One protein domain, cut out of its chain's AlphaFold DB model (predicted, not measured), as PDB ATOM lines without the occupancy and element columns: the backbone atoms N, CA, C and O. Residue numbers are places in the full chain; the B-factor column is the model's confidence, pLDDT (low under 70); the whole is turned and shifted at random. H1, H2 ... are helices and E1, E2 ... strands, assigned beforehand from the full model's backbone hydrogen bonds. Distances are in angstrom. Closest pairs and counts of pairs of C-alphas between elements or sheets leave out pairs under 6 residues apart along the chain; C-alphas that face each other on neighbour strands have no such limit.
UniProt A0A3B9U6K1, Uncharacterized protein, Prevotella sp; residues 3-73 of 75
ATOM      1  N   ALA A   3     121.809 120.932  84.437       53.19
ATOM      2  CA  ALA A   3     122.990 120.950  83.574       53.19
ATOM      3  C   ALA A   3     123.576 122.363  83.362       53.19
ATOM      4  O   ALA A   3     124.791 122.529  83.409       53.19
ATOM      5  N   ILE A   4     122.725 123.390  83.212       57.00
ATOM      6  CA  ILE A   4     123.166 124.789  83.028       57.00
ATOM      7  C   ILE A   4     123.869 125.313  84.290       57.00
ATOM      8  O   ILE A   4     124.812 126.092  84.203       57.00
ATOM      9  N   THR A   5     123.433 124.870  85.470       58.19
ATOM     10  CA  THR A   5     124.013 125.281  86.756       58.19
ATOM     11  C   THR A   5     125.280 124.514  87.135       58.19
ATOM     12  O   THR A   5     126.044 125.014  87.950       58.19
ATOM     13  N   GLY A   6     125.499 123.317  86.577       66.31
ATOM     14  CA  GLY A   6     126.653 122.473  86.909       66.31
ATOM     15  C   GLY A   6     127.910 122.781  86.092       66.31
ATOM     16  O   GLY A   6     129.000 122.735  86.647       66.31
ATOM     17  N   HIS A   7     127.751 123.105  84.801       75.31
ATOM     18  CA  HIS A   7     128.862 123.320  83.860       75.31
ATOM     19  C   HIS A   7     128.547 124.416  82.822       75.31
ATOM     20  O   HIS A   7     128.351 124.119  81.637       75.31
ATOM     21  N   PRO A   8     128.445 125.690  83.241       79.44
ATOM     22  CA  PRO A   8     128.116 126.798  82.342       79.44
ATOM     23  C   PRO A   8     129.146 126.999  81.219       79.44
ATOM     24  O   PRO A   8     128.787 127.463  80.139       79.44
ATOM     25  N   GLU A   9     130.405 126.606  81.425       85.00
ATOM     26  CA  GLU A   9     131.490 126.671  80.438       85.00
ATOM     27  C   GLU A   9     131.244 125.809  79.191       85.00
ATOM     28  O   GLU A   9     131.821 126.064  78.132       85.00
ATOM     29  N   ASN A  10     130.363 124.810  79.295       89.06
ATOM     30  CA  ASN A  10     130.003 123.943  78.178       89.06
ATOM     31  C   ASN A  10     128.868 124.516  77.325       89.06
ATOM     32  O   ASN A  10     128.536 123.922  76.300       89.06
ATOM     33  N   VAL A  11     128.273 125.643  77.720       90.75
ATOM     34  CA  VAL A  11     127.092 126.219  77.077       90.75
ATOM     35  C   VAL A  11     127.487 127.451  76.268       90.75
ATOM     36  O   VAL A  11     128.080 128.394  76.782       90.75
ATOM     37  N   THR A  12     127.140 127.468  74.983       93.31
ATOM     38  CA  THR A  12     127.386 128.609  74.090       93.31
ATOM     39  C   THR A  12     126.099 129.024  73.387       93.31
ATOM     40  O   THR A  12     125.451 128.209  72.735       93.31
ATOM     41  N   PHE A  13     125.752 130.309  73.468       93.06
ATOM     42  CA  PHE A  13     124.686 130.891  72.651       93.06
ATOM     43  C   PHE A  13     125.200 131.128  71.233       93.06
ATOM     44  O   PHE A  13     126.198 131.822  71.024       93.06
ATOM     45  N   LEU A  14     124.517 130.550  70.253       94.19
ATOM     46  CA  LEU A  14     124.861 130.700  68.847       94.19
ATOM     47  C   LEU A  14     124.190 131.949  68.274       94.19
ATOM     48  O   LEU A  14     123.085 132.323  68.660       94.19
ATOM     49  N   ARG A  15     124.877 132.599  67.331       92.69
ATOM     50  CA  ARG A  15     124.354 133.788  66.635       92.69
ATOM     51  C   ARG A  15     123.323 133.439  65.566       92.69
ATOM     52  O   ARG A  15     122.451 134.246  65.269       92.69
ATOM     53  N   ASP A  16     123.472 132.269  64.957       93.31
ATOM     54  CA  ASP A  16     122.560 131.780  63.932       93.31
ATOM     55  C   ASP A  16     121.262 131.232  64.556       93.31
ATOM     56  O   ASP A  16     121.297 130.675  65.656       93.31
ATOM     57  N   PRO A  17     120.122 131.318  63.846       91.88
ATOM     58  CA  PRO A  17     118.858 130.770  64.325       91.88
ATOM     59  C   PRO A  17     118.887 129.237  64.391       91.88
ATOM     60  O   PRO A  17     119.501 128.576  63.552       91.88
ATOM     61  N   PHE A  18     118.131 128.662  65.331       91.06
ATOM     62  CA  PHE A  18     118.057 127.211  65.560       91.06
ATOM     63  C   PHE A  18     117.706 126.405  64.300       91.06
ATOM     64  O   PHE A  18     118.320 125.374  64.030       91.06
ATOM     65  N   VAL A  19     116.791 126.922  63.475       90.12
ATOM     66  CA  VAL A  19     116.332 126.280  62.229       90.12
ATOM     67  C   VAL A  19     117.488 125.965  61.269       90.12
ATOM     68  O   VAL A  19     117.437 124.969  60.549       90.12
ATOM     69  N   LYS A  20     118.564 126.764  61.286       91.50
ATOM     70  CA  LYS A  20     119.765 126.515  60.474       91.50
ATOM     71  C   LYS A  20     120.440 125.188  60.835       91.50
ATOM     72  O   LYS A  20     120.979 124.531  59.955       91.50
ATOM     73  N   PHE A  21     120.408 124.816  62.112       90.19
ATOM     74  CA  PHE A  21     121.053 123.618  62.653       90.19
ATOM     75  C   PHE A  21     120.160 122.380  62.585       90.19
ATOM     76  O   PHE A  21     120.667 121.268  62.524       90.19
ATOM     77  N   ALA A  22     118.841 122.575  62.561       87.25
ATOM     78  CA  ALA A  22     117.880 121.498  62.358       87.25
ATOM     79  C   ALA A  22     117.910 120.952  60.924       87.25
ATOM     80  O   ALA A  22     117.666 119.770  60.688       87.25
ATOM     81  N   LYS A  23     118.204 121.823  59.952       83.31
ATOM     82  CA  LYS A  23     118.225 121.451  58.542       83.31
ATOM     83  C   LYS A  23     119.279 120.364  58.298       83.31
ATOM     84  O   LYS A  23     120.433 120.515  58.694       83.31
ATOM     85  N   ASP A  24     118.857 119.280  57.653       84.12
ATOM     86  CA  ASP A  24     119.690 118.132  57.269       84.12
ATOM     87  C   ASP A  24     120.284 117.321  58.445       84.12
ATOM     88  O   ASP A  24     121.137 116.459  58.229       84.12
ATOM     89  N   HIS A  25     119.821 117.549  59.682       87.88
ATOM     90  CA  HIS A  25     120.256 116.801  60.864       87.88
ATOM     91  C   HIS A  25     119.112 115.978  61.460       87.88
ATOM     92  O   HIS A  25     117.959 116.399  61.504       87.88
ATOM     93  N   VAL A  26     119.451 114.791  61.963       91.06
ATOM     94  CA  VAL A  26     118.512 113.931  62.690       91.06
ATOM     95  C   VAL A  26     118.394 114.437  64.124       91.06
ATOM     96  O   VAL A  26     119.412 114.688  64.776       91.06
ATOM     97  N   LYS A  27     117.160 114.598  64.613       94.62
ATOM     98  CA  LYS A  27     116.906 114.983  66.003       94.62
ATOM     99  C   LYS A  27     117.243 113.809  66.920       94.62
ATOM    100  O   LYS A  27     116.796 112.687  66.694       94.62
ATOM    101  N   LEU A  28     118.032 114.075  67.952       95.62
ATOM    102  CA  LEU A  28     118.524 113.080  68.896       95.62
ATOM    103  C   LEU A  28     118.131 113.453  70.324       95.62
ATOM    104  O   LEU A  28     118.056 114.639  70.657       95.62
ATOM    105  N   ARG A  29     117.939 112.440  71.171       96.00
ATOM    106  CA  ARG A  29     117.796 112.581  72.625       96.00
ATOM    107  C   ARG A  29     118.989 111.946  73.323       96.00
ATOM    108  O   ARG A  29     119.374 110.827  72.996       96.00
ATOM    109  N   VAL A  30     119.554 112.651  74.298       94.69
ATOM    110  CA  VAL A  30     120.642 112.143  75.144       94.69
ATOM    111  C   VAL A  30     120.088 111.132  76.154       94.69
ATOM    112  O   VAL A  30     119.135 111.434  76.877       94.69
ATOM    113  N   LEU A  31     120.702 109.957  76.262       95.69
ATOM    114  CA  LEU A  31     120.255 108.872  77.143       95.69
ATOM    115  C   LEU A  31     121.015 108.789  78.472       95.69
ATOM    116  O   LEU A  31     120.487 108.245  79.452       95.69
ATOM    117  N   THR A  32     122.228 109.334  78.529       93.31
ATOM    118  CA  THR A  32     123.165 109.175  79.651       93.31
ATOM    119  C   THR A  32     123.716 110.508  80.163       93.31
ATOM    120  O   THR A  32     123.433 111.574  79.618       93.31
ATOM    121  N   GLY A  33     124.447 110.422  81.278       88.75
ATOM    122  CA  GLY A  33     125.261 111.503  81.826       88.75
ATOM    123  C   GLY A  33     124.504 112.771  82.207       88.75
ATOM    124  O   GLY A  33     123.326 112.740  82.575       88.75
ATOM    125  N   LEU A  34     125.219 113.898  82.202       84.31
ATOM    126  CA  LEU A  34     124.725 115.166  82.754       84.31
ATOM    127  C   LEU A  34     123.579 115.754  81.925       84.31
ATOM    128  O   LEU A  34     122.709 116.451  82.451       84.31
ATOM    129  N   PHE A  35     123.594 115.478  80.623       87.12
ATOM    130  CA  PHE A  35     122.670 116.051  79.651       87.12
ATOM    131  C   PHE A  35     121.513 115.110  79.305       87.12
ATOM    132  O   PHE A  35     120.766 115.387  78.368       87.12
ATOM    133  N   LYS A  36     121.339 114.020  80.062       91.75
ATOM    134  CA  LYS A  36     120.259 113.049  79.873       91.75
ATOM    135  C   LYS A  36     118.891 113.723  79.745       91.75
ATOM    136  O   LYS A  36     118.499 114.545  80.574       91.75
ATOM    137  N   GLY A  37     118.143 113.312  78.725       92.25
ATOM    138  CA  GLY A  37     116.801 113.796  78.416       92.25
ATOM    139  C   GLY A  37     116.764 115.071  77.576       92.25
ATOM    140  O   GLY A  37     115.682 115.453  77.140       92.25
ATOM    141  N   LEU A  38     117.904 115.724  77.319       92.38
ATOM    142  CA  LEU A  38     117.949 116.845  76.384       92.38
ATOM    143  C   LEU A  38     117.813 116.353  74.947       92.38
ATOM    144  O   LEU A  38     118.361 115.316  74.571       92.38
ATOM    145  N   GLU A  39     117.095 117.135  74.148       95.00
ATOM    146  CA  GLU A  39     116.887 116.881  72.730       95.00
ATOM    147  C   GLU A  39     117.487 117.993  71.885       95.00
ATOM    148  O   GLU A  39     117.423 119.171  72.241       95.00
ATOM    149  N   GLY A  40     118.016 117.621  70.729       94.94
ATOM    150  CA  GLY A  40     118.605 118.568  69.801       94.94
ATOM    151  C   GLY A  40     119.240 117.874  68.611       94.94
ATOM    152  O   GLY A  40     118.903 116.741  68.275       94.94
ATOM    153  N   TYR A  41     120.176 118.565  67.982       95.56
ATOM    154  CA  TYR A  41     120.899 118.090  66.811       95.56
ATOM    155  C   TYR A  41     122.388 118.034  67.124       95.56
ATOM    156  O   TYR A  41     122.938 118.976  67.696       95.56
ATOM    157  N   ILE A  42     123.058 116.946  66.745       93.94
ATOM    158  CA  ILE A  42     124.514 116.859  66.875       93.94
ATOM    159  C   ILE A  42     125.155 117.549  65.678       93.94
ATOM    160  O   ILE A  42     125.111 117.042  64.559       93.94
ATOM    161  N   VAL A  43     125.771 118.700  65.933       93.62
ATOM    162  CA  VAL A  43     126.392 119.551  64.913       93.62
ATOM    163  C   VAL A  43     127.880 119.702  65.210       93.62
ATOM    164  O   VAL A  43     128.299 119.779  66.365       93.62
ATOM    165  N   ARG A  44     128.704 119.757  64.158       92.12
ATOM    166  CA  ARG A  44     130.119 120.123  64.295       92.12
ATOM    167  C   ARG A  44     130.278 121.641  64.372       92.12
ATOM    168  O   ARG A  44     130.044 122.330  63.383       92.12
ATOM    169  N   ILE A  45     130.744 122.136  65.515       90.69
ATOM    170  CA  ILE A  45     131.108 123.540  65.753       90.69
ATOM    171  C   ILE A  45     132.555 123.557  66.246       90.69
ATOM    172  O   ILE A  45     132.907 122.808  67.155       90.69
ATOM    173  N   ASP A  46     133.413 124.366  65.622       90.06
ATOM    174  CA  ASP A  46     134.846 124.453  65.948       90.06
ATOM    175  C   ASP A  46     135.562 123.089  66.007       90.06
ATOM    176  O   ASP A  46     136.444 122.860  66.828       90.06
ATOM    177  N   ARG A  47     135.189 122.176  65.096       90.69
ATOM    178  CA  ARG A  47     135.684 120.784  64.998       90.69
ATOM    179  C   ARG A  47     135.241 119.845  66.129       90.69
ATOM    180  O   ARG A  47     135.589 118.668  66.070       90.69
ATOM    181  N   ASP A  48     134.431 120.307  67.075       91.69
ATOM    182  CA  ASP A  48     133.845 119.488  68.139       91.69
ATOM    183  C   ASP A  48     132.372 119.156  67.851       91.69
ATOM    184  O   ASP A  48     131.651 119.956  67.248       91.69
ATOM    185  N   ARG A  49     131.919 117.964  68.257       92.25
ATOM    186  CA  ARG A  49     130.510 117.557  68.130       92.25
ATOM    187  C   ARG A  49     129.746 118.053  69.350       92.25
ATOM    188  O   ARG A  49     129.986 117.590  70.459       92.25
ATOM    189  N   GLN A  50     128.813 118.966  69.118       94.94
ATOM    190  CA  GLN A  50     128.040 119.621  70.165       94.94
ATOM    191  C   GLN A  50     126.553 119.342  69.962       94.94
ATOM    192  O   GLN A  50     126.089 119.221  68.827       94.94
ATOM    193  N   LEU A  51     125.807 119.255  71.063       95.56
ATOM    194  CA  LEU A  51     124.351 119.180  71.020       95.56
ATOM    195  C   LEU A  51     123.799 120.595  70.870       95.56
ATOM    196  O   LEU A  51     123.963 121.419  71.768       95.56
ATOM    197  N   VAL A  52     123.149 120.879  69.746       95.88
ATOM    198  CA  VAL A  52     122.469 122.150  69.501       95.88
ATOM    199  C   VAL A  52     120.982 121.989  69.781       95.88
ATOM    200  O   VAL A  52     120.318 121.164  69.155       95.88
ATOM    201  N   MET A  53     120.451 122.796  70.694       94.56
ATOM    202  CA  MET A  53     119.038 122.805  71.076       94.56
ATOM    203  C   MET A  53     118.457 124.220  71.052       94.56
ATOM    204  O   MET A  53     119.192 125.209  71.081       94.56
ATOM    205  N   GLU A  54     117.132 124.318  71.005       93.12
ATOM    206  CA  GLU A  54     116.432 125.591  71.150       93.12
ATOM    207  C   GLU A  54     116.170 125.888  72.629       93.12
ATOM    208  O   GLU A  54     115.653 125.049  73.368       93.12
ATOM    209  N   PHE A  55     116.504 127.101  73.060       90.19
ATOM    210  CA  PHE A  55     116.193 127.589  74.395       90.19
ATOM    211  C   PHE A  55     115.835 129.074  74.345       90.19
ATOM    212  O   PHE A  55     116.652 129.906  73.954       90.19
ATOM    213  N   ALA A  56     114.607 129.410  74.752       88.19
ATOM    214  CA  ALA A  56     114.104 130.785  74.811       88.19
ATOM    215  C   ALA A  56     114.312 131.593  73.506       88.19
ATOM    216  O   ALA A  56     114.642 132.775  73.548       88.19
ATOM    217  N   GLY A  57     114.142 130.946  72.345       87.25
ATOM    218  CA  GLY A  57     114.322 131.561  71.023       87.25
ATOM    219  C   GLY A  57     115.774 131.658  70.539       87.25
ATOM    220  O   GLY A  57     116.016 132.153  69.440       87.25
ATOM    221  N   TYR A  58     116.739 131.164  71.317       91.00
ATOM    222  CA  TYR A  58     118.142 131.075  70.925       91.00
ATOM    223  C   TYR A  58     118.529 129.638  70.597       91.00
ATOM    224  O   TYR A  58     118.075 128.687  71.235       91.00
ATOM    225  N   ALA A  59     119.434 129.486  69.634       94.94
ATOM    226  CA  ALA A  59     120.165 128.243  69.471       94.94
ATOM    227  C   ALA A  59     121.282 128.185  70.518       94.94
ATOM    228  O   ALA A  59     122.095 129.105  70.635       94.94
ATOM    229  N   VAL A  60     121.321 127.098  71.277       95.00
ATOM    230  CA  VAL A  60     122.309 126.861  72.326       95.00
ATOM    231  C   VAL A  60     123.080 125.599  71.982       95.00
ATOM    232  O   VAL A  60     122.475 124.552  71.769       95.00
ATOM    233  N   ALA A  61     124.406 125.700  71.930       95.19
ATOM    234  CA  ALA A  61     125.296 124.559  71.773       95.19
ATOM    235  C   ALA A  61     125.839 124.106  73.129       95.19
ATOM    236  O   ALA A  61     126.271 124.927  73.941       95.19
ATOM    237  N   ILE A  62     125.831 122.794  73.342       93.44
ATOM    238  CA  ILE A  62     126.335 122.136  74.541       93.44
ATOM    239  C   ILE A  62     127.520 121.250  74.151       93.44
ATOM    240  O   ILE A  62     127.388 120.309  73.362       93.44
ATOM    241  N   ARG A  63     128.687 121.567  74.710       93.12
ATOM    242  CA  ARG A  63     129.927 120.788  74.599       93.12
ATOM    243  C   ARG A  63     129.943 119.623  75.586       93.12
ATOM    244  O   ARG A  63     129.148 119.562  76.517       93.12
ATOM    245  N   GLY A  64     130.885 118.701  75.390       89.81
ATOM    246  CA  GLY A  64     131.118 117.600  76.332       89.81
ATOM    247  C   GLY A  64     130.185 116.399  76.160       89.81
ATOM    248  O   GLY A  64     130.267 115.461  76.939       89.81
ATOM    249  N   VAL A  65     129.364 116.375  75.109       91.00
ATOM    250  CA  VAL A  65     128.400 115.292  74.840       91.00
ATOM    251  C   VAL A  65     129.004 114.085  74.098       91.00
ATOM    252  O   VAL A  65     128.294 113.190  73.663       91.00
ATOM    253  N   HIS A  66     130.325 114.059  73.902       85.81
ATOM    254  CA  HIS A  66     131.016 113.095  73.035       85.81
ATOM    255  C   HIS A  66     131.031 111.651  73.563       85.81
ATOM    256  O   HIS A  66     131.198 110.738  72.757       85.81
ATOM    257  N   ASN A  67     130.869 111.468  74.876       88.06
ATOM    258  CA  ASN A  67     130.799 110.159  75.538       88.06
ATOM    259  C   ASN A  67     129.365 109.770  75.926       88.06
ATOM    260  O   ASN A  67     129.187 108.793  76.647       88.06
ATOM    261  N   GLU A  68     128.366 110.550  75.514       90.94
ATOM    262  CA  GLU A  68     126.973 110.252  75.826       90.94
ATOM    263  C   GLU A  68     126.366 109.313  74.780       90.94
ATOM    264  O   GLU A  68     126.725 109.357  73.600       90.94
ATOM    265  N   ASP A  69     125.407 108.499  75.214       94.69
ATOM    266  CA  ASP A  69     124.572 107.705  74.322       94.69
ATOM    267  C   ASP A  69     123.382 108.528  73.823       94.69
ATOM    268  O   ASP A  69     122.844 109.387  74.532       94.69
ATOM    269  N   PHE A  70     122.941 108.234  72.601       95.50
ATOM    270  CA  PHE A  70     121.847 108.940  71.943       95.50
ATOM    271  C   PHE A  70     120.850 107.974  71.316       95.50
ATOM    272  O   PHE A  70     121.232 106.937  70.775       95.50
ATOM    273  N   GLU A  71     119.585 108.378  71.301       95.75
ATOM    274  CA  GLU A  71     118.550 107.776  70.461       95.75
ATOM    275  C   GLU A  71     118.044 108.776  69.424       95.75
ATOM    276  O   GLU A  71     118.056 109.989  69.648       95.75
ATOM    277  N   VAL A  72     117.578 108.256  68.289       95.62
ATOM    278  CA  VAL A  72     116.819 109.048  67.322       95.62
ATOM    279  C   VAL A  72     115.445 109.333  67.904       95.62
ATOM    280  O   VAL A  72     114.742 108.423  68.333       95.62
ATOM    281  N   VAL A  73     115.064 110.608  67.898       93.56
ATOM    282  CA  VAL A  73     113.690 111.003  68.187       93.56
ATOM    283  C   VAL A  73     112.935 110.924  66.871       93.56
ATOM    284  O   VAL A  73     113.089 111.796  66.016       93.56
TER     285      VAL A  73
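This is residues 3 to 73 of the 75 residues of an uncharacterized protein of Prevotella sp (UniProt A0A3B9U6K1). Picture one strongly twisted antiparallel sheet of six strands, with the long hairpin E3 and E4 in its middle and the short helix H2 packed over one face. A second small helix, H1, lies off the sheet, past the first end of the edge strand E1, with Ile 4 nearest to Val 11. The printed part has 71 residues, with named elements in the order H1, E1, H2, E2, E3, E4, E5, E6, and the sheet order is E1, E5, E4, E3, E2, E6. The class is mixed, helices and strands; the whole is compact and rounded, with a radius of gyration of the C-alphas of 11.1 A and spans of 27 by 26 by 25 A.

Begin at C-alpha 3, at (122.990, 120.950, 83.574), where H1 starts; it covers residues 3 to 6. Next come strand E1, residues 11 to 13, and helix H2, residues 18 to 22. Strand E2 covers residues 27 to 30 and is 10.3 A long from first to last C-alpha. Strand E3, residues 39 to 45, is 17.2 A long. Find C-alpha 48 at (133.845, 119.488, 68.139); from there E4, the longest strand, runs 20.4 A to residue 55. E5, residues 58 to 62, is 12.7 A long, and E6, residues 70 to 72, ends at C-alpha 72, at (116.819, 109.048, 67.322).

Start with the hairpin E3 and E4, antiparallel at 137 degrees, where N 43 and O 50 are 3.0 A apart, within hydrogen-bond range. E2, E3, E4 and E5 form a meander, each strand the antiparallel neighbour of the one before. In the hairpin E4 and E5, at 144 degrees, look at N 53 and O 60, 2.9 A apart. Pairing is staggered in E3, which pairs with E2 over residues 39 to 41 and with E4 over residues 41 to 45; in the hairpin E2 and E3, N 28 and O 40 are 2.8 A apart. At the edges, E1 is antiparallel to E5, with N 12 and O 61 2.9 A apart, and E6 to E2, with N 29 and O 71 2.9 A apart. E1 and E6 are apart. H2 is on the sheet at a height over the sheet of 7.6 A, and over E4, but only just, with 3 of its 5 C-alphas falling on that strand. The closest C-alphas of H2 and E5 are those of Phe 18 and Ala 59, 4.6 A apart. H1 is not on the sheet, but only just, with 4 pairs of C-alphas within 10 A; its closest C-alpha pair with E1 is Ile 4 and Val 11, 7.3 A. In H2 every O i to N i+4 pair is within hydrogen-bond range; H1 is too short for such a pair.

The C-alphas farthest apart are those of Gly 6 and Asp 24, at 30.8 A. The printed part has no cut, and no link is long. Mean pLDDT of the printed part is 89.6; look for low confidence, under 70, at residues 3 to 6.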